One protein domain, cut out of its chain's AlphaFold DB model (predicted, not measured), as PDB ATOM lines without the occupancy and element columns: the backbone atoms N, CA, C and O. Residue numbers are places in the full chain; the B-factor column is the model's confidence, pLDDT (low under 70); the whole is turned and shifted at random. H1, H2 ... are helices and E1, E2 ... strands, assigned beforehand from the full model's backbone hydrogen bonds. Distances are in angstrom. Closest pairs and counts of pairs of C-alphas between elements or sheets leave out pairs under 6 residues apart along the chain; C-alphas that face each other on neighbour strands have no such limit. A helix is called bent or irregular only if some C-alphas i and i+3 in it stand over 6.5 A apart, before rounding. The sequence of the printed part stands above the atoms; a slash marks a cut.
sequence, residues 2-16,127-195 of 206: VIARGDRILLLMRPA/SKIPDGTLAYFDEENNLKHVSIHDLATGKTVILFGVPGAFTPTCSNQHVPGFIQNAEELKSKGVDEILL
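Overview. This is residues 2 to 16 and 127 to 195 of the 206 residues of the protein "Glutaredoxin-dependent peroxiredoxin" of Aquilegia coerulea (UniProt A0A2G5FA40). A small, twisted wall of four strands, E2, E1, E5 and E6, has helix H2 over one face and the short helix H1 over the other, while H3 only grazes it. A second, two-stranded sheet, the hairpin of E3 and E4, is set off to one side, apart from the strands of the wall and joined to it through H1. The printed part has 84 residues, with three named helices and six named strands in the order E1 E2 E3 E4 H1 E5 H2 H3 E6; the larger sheet, in the order E2 E1 E5 E6, is mixed, the smaller antiparallel, and the class is mixed, helices and strands. The whole is compact, with a radius of gyration of the C-alphas of 13.5 A and spans of 32 by 32 by 26 A.

Along the chain. In the larger sheet, E1 is residues 2 to 5, beginning at C-alpha 2 (45.840, -32.327, -41.398), and E2 is residues 8 to 12. E5, residues 156 to 162, is 20.2 A long and begins at C-alpha 156 (39.829, -34.019, -50.326). E6, residues 192 to 195, ends at C-alpha 195 (47.922, -42.845, -42.379). E3, residues 133 to 137, is 13.7 A long and E4, residues 143 to 147, is 13.6 A. H1 is residues 148 to 152, H2 residues 168 to 180, 18.1 A long, and H3 residues 182 to 187. H2 is irregular: C-alphas 172 and 175 are 7.0 A apart.

Arrangement. E1 and E5 are antiparallel neighbours, with N 2 and O 159 at 2.8 A. E1 and E2 form a hairpin, with N 10 and O 3 at 2.8 A. E5 and E6 are parallel, with N 194 and O 158 at 2.8 A. E5, H2 with H3, and E6 make a strand-helix-strand unit, two parallel neighbour strands with helices between them, and its crossover is right-handed. H2 is on the sheet at a height of 9.5 A, over E6 and only just over E5, where 3 of its C-alphas fall; it runs along the strands, at 5 degrees to E6 on the local plane. The closest C-alphas of H2 and E5 are those of Cys 170 and Val 162, 6.6 A apart. H1 is on the opposite face, over E5, at a height of 8.4 A. H3 only grazes the sheet, with residues 182 to 186, and meets H2 only through their link. The hairpin of E3 and E4 has N 134 and O 146 at 2.8 A; the closest C-alphas of E3 and H1 are those of Thr 133 and Ile 148, 6.2 A apart. Every O i to N i+4 pair is within hydrogen-bond range in H1 and H3, and 5 of 9 are in H2.

Size, cuts and confidence. The two C-alphas farthest apart are those of Ala 16 and Glu 140, at 38.6 A. Residues 17 to 126 are not printed, and C-alphas 16 and 127 are 21.1 A apart across this cut, which lies in the link from E2 to E3. The links that are printed whole are tight. The mean pLDDT of the printed part is 78.8, and residues 14 to 16 and 163 to 174 are under 70.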
ATOM      1  N   VAL A   2      46.003 -33.328 -40.342       83.69
ATOM      2  CA  VAL A   2      45.840 -32.327 -41.398       83.69
ATOM      3  C   VAL A   2      44.664 -32.767 -42.270       83.69
ATOM      4  O   VAL A   2      44.510 -33.959 -42.523       83.69
ATOM      5  N   ILE A   3      43.846 -31.828 -42.732       84.44
ATOM      6  CA  ILE A   3      42.899 -32.058 -43.828       84.44
ATOM      7  C   ILE A   3      43.292 -31.113 -44.952       84.44
ATOM      8  O   ILE A   3      43.528 -29.926 -44.706       84.44
ATOM      9  N   ALA A   4      43.399 -31.632 -46.167       85.25
ATOM     10  CA  ALA A   4      43.786 -30.877 -47.347       85.25
ATOM     11  C   ALA A   4      42.848 -31.175 -48.520       85.25
ATOM     12  O   ALA A   4      42.127 -32.171 -48.514       85.25
ATOM     13  N   ARG A   5      42.845 -30.295 -49.520       85.00
ATOM     14  CA  ARG A   5      42.080 -30.461 -50.757       85.00
ATOM     15  C   ARG A   5      42.907 -29.955 -51.931       85.00
ATOM     16  O   ARG A   5      43.233 -28.765 -51.992       85.00
ATOM     17  N   GLY A   6      43.306 -30.859 -52.824       85.75
ATOM     18  CA  GLY A   6      44.453 -30.598 -53.695       85.75
ATOM     19  C   GLY A   6      45.701 -30.251 -52.875       85.75
ATOM     20  O   GLY A   6      45.865 -30.671 -51.731       85.75
ATOM     21  N   ASP A   7      46.538 -29.381 -53.430       83.06
ATOM     22  CA  ASP A   7      47.754 -28.870 -52.788       83.06
ATOM     23  C   ASP A   7      47.555 -28.131 -51.453       83.06
ATOM     24  O   ASP A   7      48.551 -27.840 -50.795       83.06
ATOM     25  N   ARG A   8      46.333 -27.728 -51.070       83.44
ATOM     26  CA  ARG A   8      46.106 -26.768 -49.974       83.44
ATOM     27  C   ARG A   8      45.560 -27.413 -48.711       83.44
ATOM     28  O   ARG A   8      44.588 -28.162 -48.749       83.44
ATOM     29  N   ILE A   9      46.123 -27.022 -47.574       85.25
ATOM     30  CA  ILE A   9      45.656 -27.422 -46.245       85.25
ATOM     31  C   ILE A   9      44.415 -26.606 -45.867       85.25
ATOM     32  O   ILE A   9      44.484 -25.382 -45.779       85.25
ATOM     33  N   LEU A  10      43.295 -27.285 -45.613       80.06
ATOM     34  CA  LEU A  10      42.044 -26.691 -45.129       80.06
ATOM     35  C   LEU A  10      41.985 -26.651 -43.595       80.06
ATOM     36  O   LEU A  10      41.502 -25.684 -43.019       80.06
ATOM     37  N   LEU A  11      42.515 -27.677 -42.923       80.00
ATOM     38  CA  LEU A  11      42.483 -27.789 -41.465       80.00
ATOM     39  C   LEU A  11      43.809 -28.327 -40.925       80.00
ATOM     40  O   LEU A  11      44.347 -29.310 -41.435       80.00
ATOM     41  N   LEU A  12      44.292 -27.739 -39.829       76.94
ATOM     42  CA  LEU A  12      45.423 -28.255 -39.060       76.94
ATOM     43  C   LEU A  12      45.029 -28.457 -37.593       76.94
ATOM     44  O   LEU A  12      45.127 -27.544 -36.775       76.94
ATOM     45  N   MET A  13      44.660 -29.687 -37.236       71.62
ATOM     46  CA  MET A  13      44.517 -30.085 -35.836       71.62
ATOM     47  C   MET A  13      45.888 -30.457 -35.268       71.62
ATOM     48  O   MET A  13      46.410 -31.556 -35.500       71.62
ATOM     49  N   ARG A  14      46.478 -29.523 -34.517       61.41
ATOM     50  CA  ARG A  14      47.656 -29.774 -33.675       61.41
ATOM     51  C   ARG A  14      47.231 -30.666 -32.493       61.41
ATOM     52  O   ARG A  14      46.144 -30.449 -31.962       61.41
ATOM     53  N   PRO A  15      48.029 -31.670 -32.083       53.47
ATOM     54  CA  PRO A  15      47.714 -32.448 -30.888       53.47
ATOM     55  C   PRO A  15      47.743 -31.529 -29.663       53.47
ATOM     56  O   PRO A  15      48.679 -30.742 -29.498       53.47
ATOM     57  N   ALA A  16      46.732 -31.631 -28.801       43.97
ATOM     58  CA  ALA A  16      46.779 -31.000 -27.491       43.97
ATOM     59  C   ALA A  16      47.856 -31.718 -26.669       43.97
ATOM     60  O   ALA A  16      47.702 -32.893 -26.349       43.97
ATOM     61  N   SER A 127      48.188 -22.925 -46.396       83.06
ATOM     62  CA  SER A 127      49.513 -23.291 -46.920       83.06
ATOM     63  C   SER A 127      49.438 -24.449 -47.914       83.06
ATOM     64  O   SER A 127      48.511 -25.265 -47.874       83.06
ATOM     65  N   LYS A 128      50.460 -24.558 -48.775       85.50
ATOM     66  CA  LYS A 128      50.683 -25.789 -49.534       85.50
ATOM     67  C   LYS A 128      51.106 -26.934 -48.606       85.50
ATOM     68  O   LYS A 128      51.832 -26.710 -47.637       85.50
ATOM     69  N   ILE A 129      50.695 -28.154 -48.941       85.06
ATOM     70  CA  ILE A 129      51.314 -29.383 -48.432       85.06
ATOM     71  C   ILE A 129      52.814 -29.362 -48.815       85.06
ATOM     72  O   ILE A 129      53.131 -28.943 -49.929       85.06
ATOM     73  N   PRO A 130      53.745 -29.758 -47.926       84.25
ATOM     74  CA  PRO A 130      55.161 -29.873 -48.273       84.25
ATOM     75  C   PRO A 130      55.434 -31.082 -49.180       84.25
ATOM     76  O   PRO A 130      54.904 -32.167 -48.935       84.25
ATOM     77  N   ASP A 131      56.330 -30.913 -50.158       82.56
ATOM     78  CA  ASP A 131      56.750 -31.992 -51.057       82.56
ATOM     79  C   ASP A 131      57.310 -33.191 -50.274       82.56
ATOM     80  O   ASP A 131      58.197 -33.047 -49.426       82.56
ATOM     81  N   GLY A 132      56.842 -34.391 -50.611       82.75
ATOM     82  CA  GLY A 132      57.346 -35.639 -50.054       82.75
ATOM     83  C   GLY A 132      56.947 -36.838 -50.904       82.75
ATOM     84  O   GLY A 132      55.884 -36.839 -51.527       82.75
ATOM     85  N   THR A 133      57.802 -37.859 -50.916       83.69
ATOM     86  CA  THR A 133      57.525 -39.164 -51.526       83.69
ATOM     87  C   THR A 133      57.118 -40.135 -50.425       83.69
ATOM     88  O   THR A 133      57.867 -40.334 -49.468       83.69
ATOM     89  N   LEU A 134      55.941 -40.740 -50.558       84.31
ATOM     90  CA  LEU A 134      55.490 -41.841 -49.714       84.31
ATOM     91  C   LEU A 134      55.772 -43.183 -50.399       84.31
ATOM     92  O   LEU A 134      56.001 -43.256 -51.607       84.31
ATOM     93  N   ALA A 135      55.757 -44.241 -49.597       83.69
ATOM     94  CA  ALA A 135      55.832 -45.625 -50.035       83.69
ATOM     95  C   ALA A 135      54.620 -46.377 -49.474       83.69
ATOM     96  O   ALA A 135      54.308 -46.219 -48.291       83.69
ATOM     97  N   TYR A 136      53.958 -47.186 -50.296       84.44
ATOM     98  CA  TYR A 136      52.881 -48.090 -49.880       84.44
ATOM     99  C   TYR A 136      52.958 -49.404 -50.673       84.44
ATOM    100  O   TYR A 136      53.568 -49.448 -51.743       84.44
ATOM    101  N   PHE A 137      52.388 -50.476 -50.121       82.69
ATOM    102  CA  PHE A 137      52.130 -51.713 -50.859       82.69
ATOM    103  C   PHE A 137      50.759 -51.622 -51.532       82.69
ATOM    104  O   PHE A 137      49.825 -51.070 -50.947       82.69
ATOM    105  N   ASP A 138      50.636 -52.158 -52.741       83.12
ATOM    106  CA  ASP A 138      49.354 -52.324 -53.428       83.12
ATOM    107  C   ASP A 138      48.751 -53.729 -53.227       83.12
ATOM    108  O   ASP A 138      49.287 -54.564 -52.500       83.12
ATOM    109  N   GLU A 139      47.622 -53.987 -53.892       83.94
ATOM    110  CA  GLU A 139      46.900 -55.270 -53.876       83.94
ATOM    111  C   GLU A 139      47.722 -56.448 -54.444       83.94
ATOM    112  O   GLU A 139      47.410 -57.606 -54.176       83.94
ATOM    113  N   GLU A 140      48.794 -56.166 -55.191       85.69
ATOM    114  CA  GLU A 140      49.735 -57.151 -55.739       85.69
ATOM    115  C   GLU A 140      50.965 -57.349 -54.826       85.69
ATOM    116  O   GLU A 140      51.889 -58.087 -55.173       85.69
ATOM    117  N   ASN A 141      50.987 -56.698 -53.652       81.38
ATOM    118  CA  ASN A 141      52.108 -56.631 -52.709       81.38
ATOM    119  C   ASN A 141      53.393 -56.011 -53.309       81.38
ATOM    120  O   ASN A 141      54.509 -56.270 -52.850       81.38
ATOM    121  N   ASN A 142      53.251 -55.153 -54.324       85.31
ATOM    122  CA  ASN A 142      54.350 -54.400 -54.920       85.31
ATOM    123  C   ASN A 142      54.582 -53.080 -54.166       85.31
ATOM    124  O   ASN A 142      53.654 -52.315 -53.902       85.31
ATOM    125  N   LEU A 143      55.847 -52.772 -53.858       84.44
ATOM    126  CA  LEU A 143      56.252 -51.470 -53.314       84.44
ATOM    127  C   LEU A 143      56.087 -50.383 -54.388       84.44
ATOM    128  O   LEU A 143      56.849 -50.332 -55.356       84.44
ATOM    129  N   LYS A 144      55.129 -49.472 -54.185       85.06
ATOM    130  CA  LYS A 144      54.923 -48.281 -55.017       85.06
ATOM    131  C   LYS A 144      55.348 -47.009 -54.286       85.06
ATOM    132  O   LYS A 144      55.035 -46.795 -53.115       85.06
ATOM    133  N   HIS A 145      56.049 -46.145 -55.019       85.69
ATOM    134  CA  HIS A 145      56.421 -44.797 -54.595       85.69
ATOM    135  C   HIS A 145      55.535 -43.765 -55.295       85.69
ATOM    136  O   HIS A 145      55.389 -43.804 -56.514       85.69
ATOM    137  N   VAL A 146      54.978 -42.827 -54.530       86.62
ATOM    138  CA  VAL A 146      54.081 -41.758 -55.014       86.62
ATOM    139  C   VAL A 146      54.390 -40.452 -54.294       86.62
ATOM    140  O   VAL A 146      54.838 -40.481 -53.144       86.62
ATOM    141  N   SER A 147      54.164 -39.296 -54.922       88.12
ATOM    142  CA  SER A 147      54.234 -38.033 -54.185       88.12
ATOM    143  C   SER A 147      52.938 -37.782 -53.410       88.12
ATOM    144  O   SER A 147      51.857 -38.242 -53.783       88.12
ATOM    145  N   ILE A 148      53.028 -37.008 -52.328       85.62
ATOM    146  CA  ILE A 148      51.839 -36.573 -51.577       85.62
ATOM    147  C   ILE A 148      50.918 -35.712 -52.468       85.62
ATOM    148  O   ILE A 148      49.700 -35.732 -52.295       85.62
ATOM    149  N   HIS A 149      51.479 -35.004 -53.454       86.25
ATOM    150  CA  HIS A 149      50.719 -34.185 -54.398       86.25
ATOM    151  C   HIS A 149      49.891 -35.035 -55.367       86.25
ATOM    152  O   HIS A 149      48.737 -34.692 -55.613       86.25
ATOM    153  N   ASP A 150      50.409 -36.171 -55.844       86.94
ATOM    154  CA  ASP A 150      49.648 -37.094 -56.706       86.94
ATOM    155  C   ASP A 150      48.424 -37.657 -55.968       86.94
ATOM    156  O   ASP A 150      47.328 -37.716 -56.521       86.94
ATOM    157  N   LEU A 151      48.594 -38.007 -54.686       83.69
ATOM    158  CA  LEU A 151      47.520 -38.518 -53.827       83.69
ATOM    159  C   LEU A 151      46.473 -37.450 -53.467       83.69
ATOM    160  O   LEU A 151      45.295 -37.773 -53.316       83.69
ATOM    161  N   ALA A 152      46.891 -36.190 -53.310       85.06
ATOM    162  CA  ALA A 152      46.008 -35.084 -52.941       85.06
ATOM    163  C   ALA A 152      45.321 -34.411 -54.146       85.06
ATOM    164  O   ALA A 152      44.287 -33.762 -53.978       85.06
ATOM    165  N   THR A 153      45.877 -34.523 -55.357       86.00
ATOM    166  CA  THR A 153      45.409 -33.788 -56.544       86.00
ATOM    167  C   THR A 153      43.951 -34.102 -56.878       86.00
ATOM    168  O   THR A 153      43.560 -35.251 -57.055       86.00
ATOM    169  N   GLY A 154      43.129 -33.051 -56.964       84.81
ATOM    170  CA  GLY A 154      41.692 -33.144 -57.256       84.81
ATOM    171  C   GLY A 154      40.815 -33.676 -56.113       84.81
ATOM    172  O   GLY A 154      39.598 -33.542 -56.200       84.81
ATOM    173  N   LYS A 155      41.410 -34.215 -55.042       88.81
ATOM    174  CA  LYS A 155      40.733 -34.908 -53.939       88.81
ATOM    175  C   LYS A 155      40.742 -34.102 -52.639       88.81
ATOM    176  O   LYS A 155      41.611 -33.255 -52.424       88.81
ATOM    177  N   THR A 156      39.804 -34.397 -51.746       88.31
ATOM    178  CA  THR A 156      39.829 -34.019 -50.326       88.31
ATOM    179  C   THR A 156      40.434 -35.169 -49.526       88.31
ATOM    180  O   THR A 156      39.914 -36.285 -49.535       88.31
ATOM    181  N   VAL A 157      41.534 -34.907 -48.822       88.06
ATOM    182  CA  VAL A 157      42.365 -35.938 -48.191       88.06
ATOM    183  C   VAL A 157      42.623 -35.637 -46.714       88.06
ATOM    184  O   VAL A 157      42.994 -34.522 -46.335       88.06
ATOM    185  N   ILE A 158      42.448 -36.643 -45.856       87.00
ATOM    186  CA  ILE A 158      42.817 -36.581 -44.435       87.00
ATOM    187  C   ILE A 158      44.203 -37.199 -44.259       87.00
ATOM    188  O   ILE A 158      44.372 -38.387 -44.493       87.00
ATOM    189  N   LEU A 159      45.185 -36.420 -43.800       85.38
ATOM    190  CA  LEU A 159      46.530 -36.903 -43.474       85.38
ATOM    191  C   LEU A 159      46.724 -36.924 -41.954       85.38
ATOM    192  O   LEU A 159      46.626 -35.891 -41.278       85.38
ATOM    193  N   PHE A 160      47.077 -38.076 -41.389       84.44
ATOM    194  CA  PHE A 160      47.455 -38.166 -39.979       84.44
ATOM    195  C   PHE A 160      48.685 -39.047 -39.764       84.44
ATOM    196  O   PHE A 160      48.827 -40.122 -40.337       84.44
ATOM    197  N   GLY A 161      49.607 -38.537 -38.945       78.50
ATOM    198  CA  GLY A 161      50.862 -39.202 -38.619       78.50
ATOM    199  C   GLY A 161      50.780 -39.941 -37.288       78.50
ATOM    200  O   GLY A 161      50.246 -39.395 -36.320       78.50
ATOM    201  N   VAL A 162      51.358 -41.138 -37.230       75.00
ATOM    202  CA  VAL A 162      51.635 -41.884 -35.993       75.00
ATOM    203  C   VAL A 162      53.152 -42.015 -35.788       75.00
ATOM    204  O   VAL A 162      53.887 -42.159 -36.769       75.00
ATOM    205  N   PRO A 163      53.659 -41.983 -34.538       69.00
ATOM    206  CA  PRO A 163      55.093 -42.131 -34.263       69.00
ATOM    207  C   PRO A 163      55.642 -43.498 -34.696       69.00
ATOM    208  O   PRO A 163      56.810 -43.605 -35.058       69.00
ATOM    209  N   GLY A 164      54.797 -44.532 -34.715       67.38
ATOM    210  CA  GLY A 164      55.106 -45.823 -35.316       67.38
ATOM    211  C   GLY A 164      53.874 -46.720 -35.390       67.38
ATOM    212  O   GLY A 164      53.025 -46.699 -34.491       67.38
ATOM    213  N   ALA A 165      53.791 -47.520 -36.454       62.31
ATOM    214  CA  ALA A 165      52.840 -48.625 -36.544       62.31
ATOM    215  C   ALA A 165      53.008 -49.594 -35.352       62.31
ATOM    216  O   ALA A 165      54.099 -49.714 -34.795       62.31
ATOM    217  N   PHE A 166      51.922 -50.259 -34.948       60.16
ATOM    218  CA  PHE A 166      51.877 -51.229 -33.835       60.16
ATOM    219  C   PHE A 166      52.255 -50.683 -32.444       60.16
ATOM    220  O   PHE A 166      52.342 -51.443 -31.481       60.16
ATOM    221  N   THR A 167      52.399 -49.362 -32.285       59.72
ATOM    222  CA  THR A 167      52.463 -48.746 -30.952       59.72
ATOM    223  C   THR A 167      51.087 -48.824 -30.262       59.72
ATOM    224  O   THR A 167      50.058 -48.602 -30.913       59.72
ATOM    225  N   PRO A 168      51.025 -49.138 -28.951       52.25
ATOM    226  CA  PRO A 168      49.792 -49.598 -28.301       52.25
ATOM    227  C   PRO A 168      48.683 -48.541 -28.208       52.25
ATOM    228  O   PRO A 168      47.511 -48.897 -28.135       52.25
ATOM    229  N   THR A 169      49.014 -47.251 -28.250       55.78
ATOM    230  CA  THR A 169      48.031 -46.158 -28.336       55.78
ATOM    231  C   THR A 169      47.490 -45.989 -29.759       55.78
ATOM    232  O   THR A 169      46.285 -45.822 -29.962       55.78
ATOM    233  N   CYS A 170      48.353 -46.095 -30.772       58.72
ATOM    234  CA  CYS A 170      47.981 -45.861 -32.166       58.72
ATOM    235  C   CYS A 170      47.094 -46.978 -32.730       58.72
ATOM    236  O   CYS A 170      46.068 -46.687 -33.350       58.72
ATOM    237  N   SER A 171      47.451 -48.243 -32.486       59.56
ATOM    238  CA  SER A 171      46.700 -49.393 -33.010       59.56
ATOM    239  C   SER A 171      45.369 -49.640 -32.297       59.56
ATOM    240  O   SER A 171      44.432 -50.087 -32.946       59.56
ATOM    241  N   ASN A 172      45.251 -49.326 -31.001       55.56
ATOM    242  CA  ASN A 172      44.034 -49.626 -30.235       55.56
ATOM    243  C   ASN A 172      42.987 -48.500 -30.241       55.56
ATOM    244  O   ASN A 172      41.814 -48.777 -30.008       55.56
ATOM    245  N   GLN A 173      43.383 -47.239 -30.470       60.06
ATOM    246  CA  GLN A 173      42.469 -46.091 -30.346       60.06
ATOM    247  C   GLN A 173      42.423 -45.189 -31.583       60.06
ATOM    248  O   GLN A 173      41.334 -44.796 -31.997       60.06
ATOM    249  N   HIS A 174      43.566 -44.872 -32.201       66.38
ATOM    250  CA  HIS A 174      43.582 -43.968 -33.357       66.38
ATOM    251  C   HIS A 174      43.059 -44.646 -34.626       66.38
ATOM    252  O   HIS A 174      42.050 -44.221 -35.184       66.38
ATOM    253  N   VAL A 175      43.736 -45.699 -35.096       71.38
ATOM    254  CA  VAL A 175      43.441 -46.314 -36.404       71.38
ATOM    255  C   VAL A 175      42.026 -46.922 -36.478       71.38
ATOM    256  O   VAL A 175      41.325 -46.616 -37.447       71.38
ATOM    257  N   PRO A 176      41.525 -47.675 -35.471       72.75
ATOM    258  CA  PRO A 176      40.167 -48.227 -35.514       72.75
ATOM    259  C   PRO A 176      39.080 -47.150 -35.611       72.75
ATOM    260  O   PRO A 176      38.070 -47.354 -36.280       72.75
ATOM    261  N   GLY A 177      39.306 -45.979 -35.001       73.50
ATOM    262  CA  GLY A 177      38.385 -44.845 -35.061       73.50
ATOM    263  C   GLY A 177      38.217 -44.270 -36.471       73.50
ATOM    264  O   GLY A 177      37.107 -43.886 -36.834       73.50
ATOM    265  N   PHE A 178      39.266 -44.258 -37.297       76.00
ATOM    266  CA  PHE A 178      39.143 -43.840 -38.699       76.00
ATOM    267  C   PHE A 178      38.472 -44.907 -39.565       76.00
ATOM    268  O   PHE A 178      37.643 -44.554 -40.397       76.00
ATOM    269  N   ILE A 179      38.758 -46.194 -39.333       78.38
ATOM    270  CA  ILE A 179      38.136 -47.305 -40.072       78.38
ATOM    271  C   ILE A 179      36.618 -47.336 -39.828       78.38
ATOM    272  O   ILE A 179      35.841 -47.321 -40.777       78.38
ATOM    273  N   GLN A 180      36.180 -47.293 -38.564       81.75
ATOM    274  CA  GLN A 180      34.757 -47.367 -38.196       81.75
ATOM    275  C   GLN A 180      33.910 -46.189 -38.700       81.75
ATOM    276  O   GLN A 180      32.703 -46.334 -38.853       81.75
ATOM    277  N   ASN A 181      34.517 -45.020 -38.932       79.56
ATOM    278  CA  ASN A 181      33.820 -43.825 -39.419       79.56
ATOM    279  C   ASN A 181      34.213 -43.486 -40.876       79.56
ATOM    280  O   ASN A 181      33.943 -42.379 -41.337       79.56
ATOM    281  N   ALA A 182      34.844 -44.412 -41.615       78.81
ATOM    282  CA  ALA A 182      35.319 -44.167 -42.979       78.81
ATOM    283  C   ALA A 182      34.174 -43.848 -43.957       78.81
ATOM    284  O   ALA A 182      34.310 -42.964 -44.800       78.81
ATOM    285  N   GLU A 183      33.024 -44.510 -43.812       82.94
ATOM    286  CA  GLU A 183      31.815 -44.231 -44.602       82.94
ATOM    287  C   GLU A 183      31.191 -42.867 -44.245       82.94
ATOM    288  O   GLU A 183      30.749 -42.123 -45.124       82.94
ATOM    289  N   GLU A 184      31.223 -42.479 -42.963       83.00
ATOM    290  CA  GLU A 184      30.754 -41.165 -42.496       83.00
ATOM    291  C   GLU A 184      31.670 -40.022 -42.980       83.00
ATOM    292  O   GLU A 184      31.209 -38.917 -43.254       83.00
ATOM    293  N   LEU A 185      32.971 -40.282 -43.128       82.62
ATOM    294  CA  LEU A 185      33.921 -39.343 -43.732       82.62
ATOM    295  C   LEU A 185      33.727 -39.245 -45.255       82.62
ATOM    296  O   LEU A 185      33.678 -38.135 -45.788       82.62
ATOM    297  N   LYS A 186      33.528 -40.374 -45.948       84.00
ATOM    298  CA  LYS A 186      33.261 -40.403 -47.398       84.00
ATOM    299  C   LYS A 186      31.960 -39.696 -47.777       84.00
ATOM    300  O   LYS A 186      31.952 -38.875 -48.689       84.00
ATOM    301  N   SER A 187      30.880 -39.915 -47.026       83.88
ATOM    302  CA  SER A 187      29.603 -39.199 -47.218       83.88
ATOM    303  C   SER A 187      29.678 -37.688 -46.948       83.88
ATOM    304  O   SER A 187      28.834 -36.943 -47.443       83.88
ATOM    305  N   LYS A 188      30.710 -37.213 -46.237       81.31
ATOM    306  CA  LYS A 188      31.025 -35.784 -46.053       81.31
ATOM    307  C   LYS A 188      31.989 -35.223 -47.110       81.31
ATOM    308  O   LYS A 188      32.413 -34.078 -46.990       81.31
ATOM    309  N   GLY A 189      32.328 -35.996 -48.144       83.69
ATOM    310  CA  GLY A 189      33.190 -35.552 -49.243       83.69
ATOM    311  C   GLY A 189      34.693 -35.646 -48.963       83.69
ATOM    312  O   GLY A 189      35.460 -34.884 -49.550       83.69
ATOM    313  N   VAL A 190      35.118 -36.552 -48.074       85.69
ATOM    314  CA  VAL A 190      36.523 -36.979 -47.955       85.69
ATOM    315  C   VAL A 190      36.754 -38.168 -48.884       85.69
ATOM    316  O   VAL A 190      36.184 -39.234 -48.667       85.69
ATOM    317  N   ASP A 191      37.607 -38.011 -49.893       85.94
ATOM    318  CA  ASP A 191      37.898 -39.078 -50.853       85.94
ATOM    319  C   ASP A 191      38.840 -40.135 -50.250       85.94
ATOM    320  O   ASP A 191      38.568 -41.333 -50.340       85.94
ATOM    321  N   GLU A 192      39.922 -39.690 -49.591       86.00
ATOM    322  CA  GLU A 192      41.000 -40.555 -49.081       86.00
ATOM    323  C   GLU A 192      41.386 -40.257 -47.627       86.00
ATOM    324  O   GLU A 192      41.371 -39.111 -47.160       86.00
ATOM    325  N   ILE A 193      41.823 -41.303 -46.923       85.50
ATOM    326  CA  ILE A 193      42.311 -41.243 -45.542       85.50
ATOM    327  C   ILE A 193      43.721 -41.848 -45.505       85.50
ATOM    328  O   ILE A 193      43.902 -43.054 -45.644       85.50
ATOM    329  N   LEU A 194      44.726 -40.995 -45.316       85.50
ATOM    330  CA  LEU A 194      46.150 -41.306 -45.407       85.50
ATOM    331  C   LEU A 194      46.792 -41.360 -44.012       85.50
ATOM    332  O   LEU A 194      47.028 -40.333 -43.364       85.50
ATOM    333  N   LEU A 195      47.111 -42.576 -43.568       85.25
ATOM    334  CA  LEU A 195      47.922 -42.845 -42.379       85.25
ATOM    335  C   LEU A 195      49.412 -42.823 -42.751       85.25
ATOM    336  O   LEU A 195      49.846 -43.573 -43.619       85.25
TER     337      LEU A 195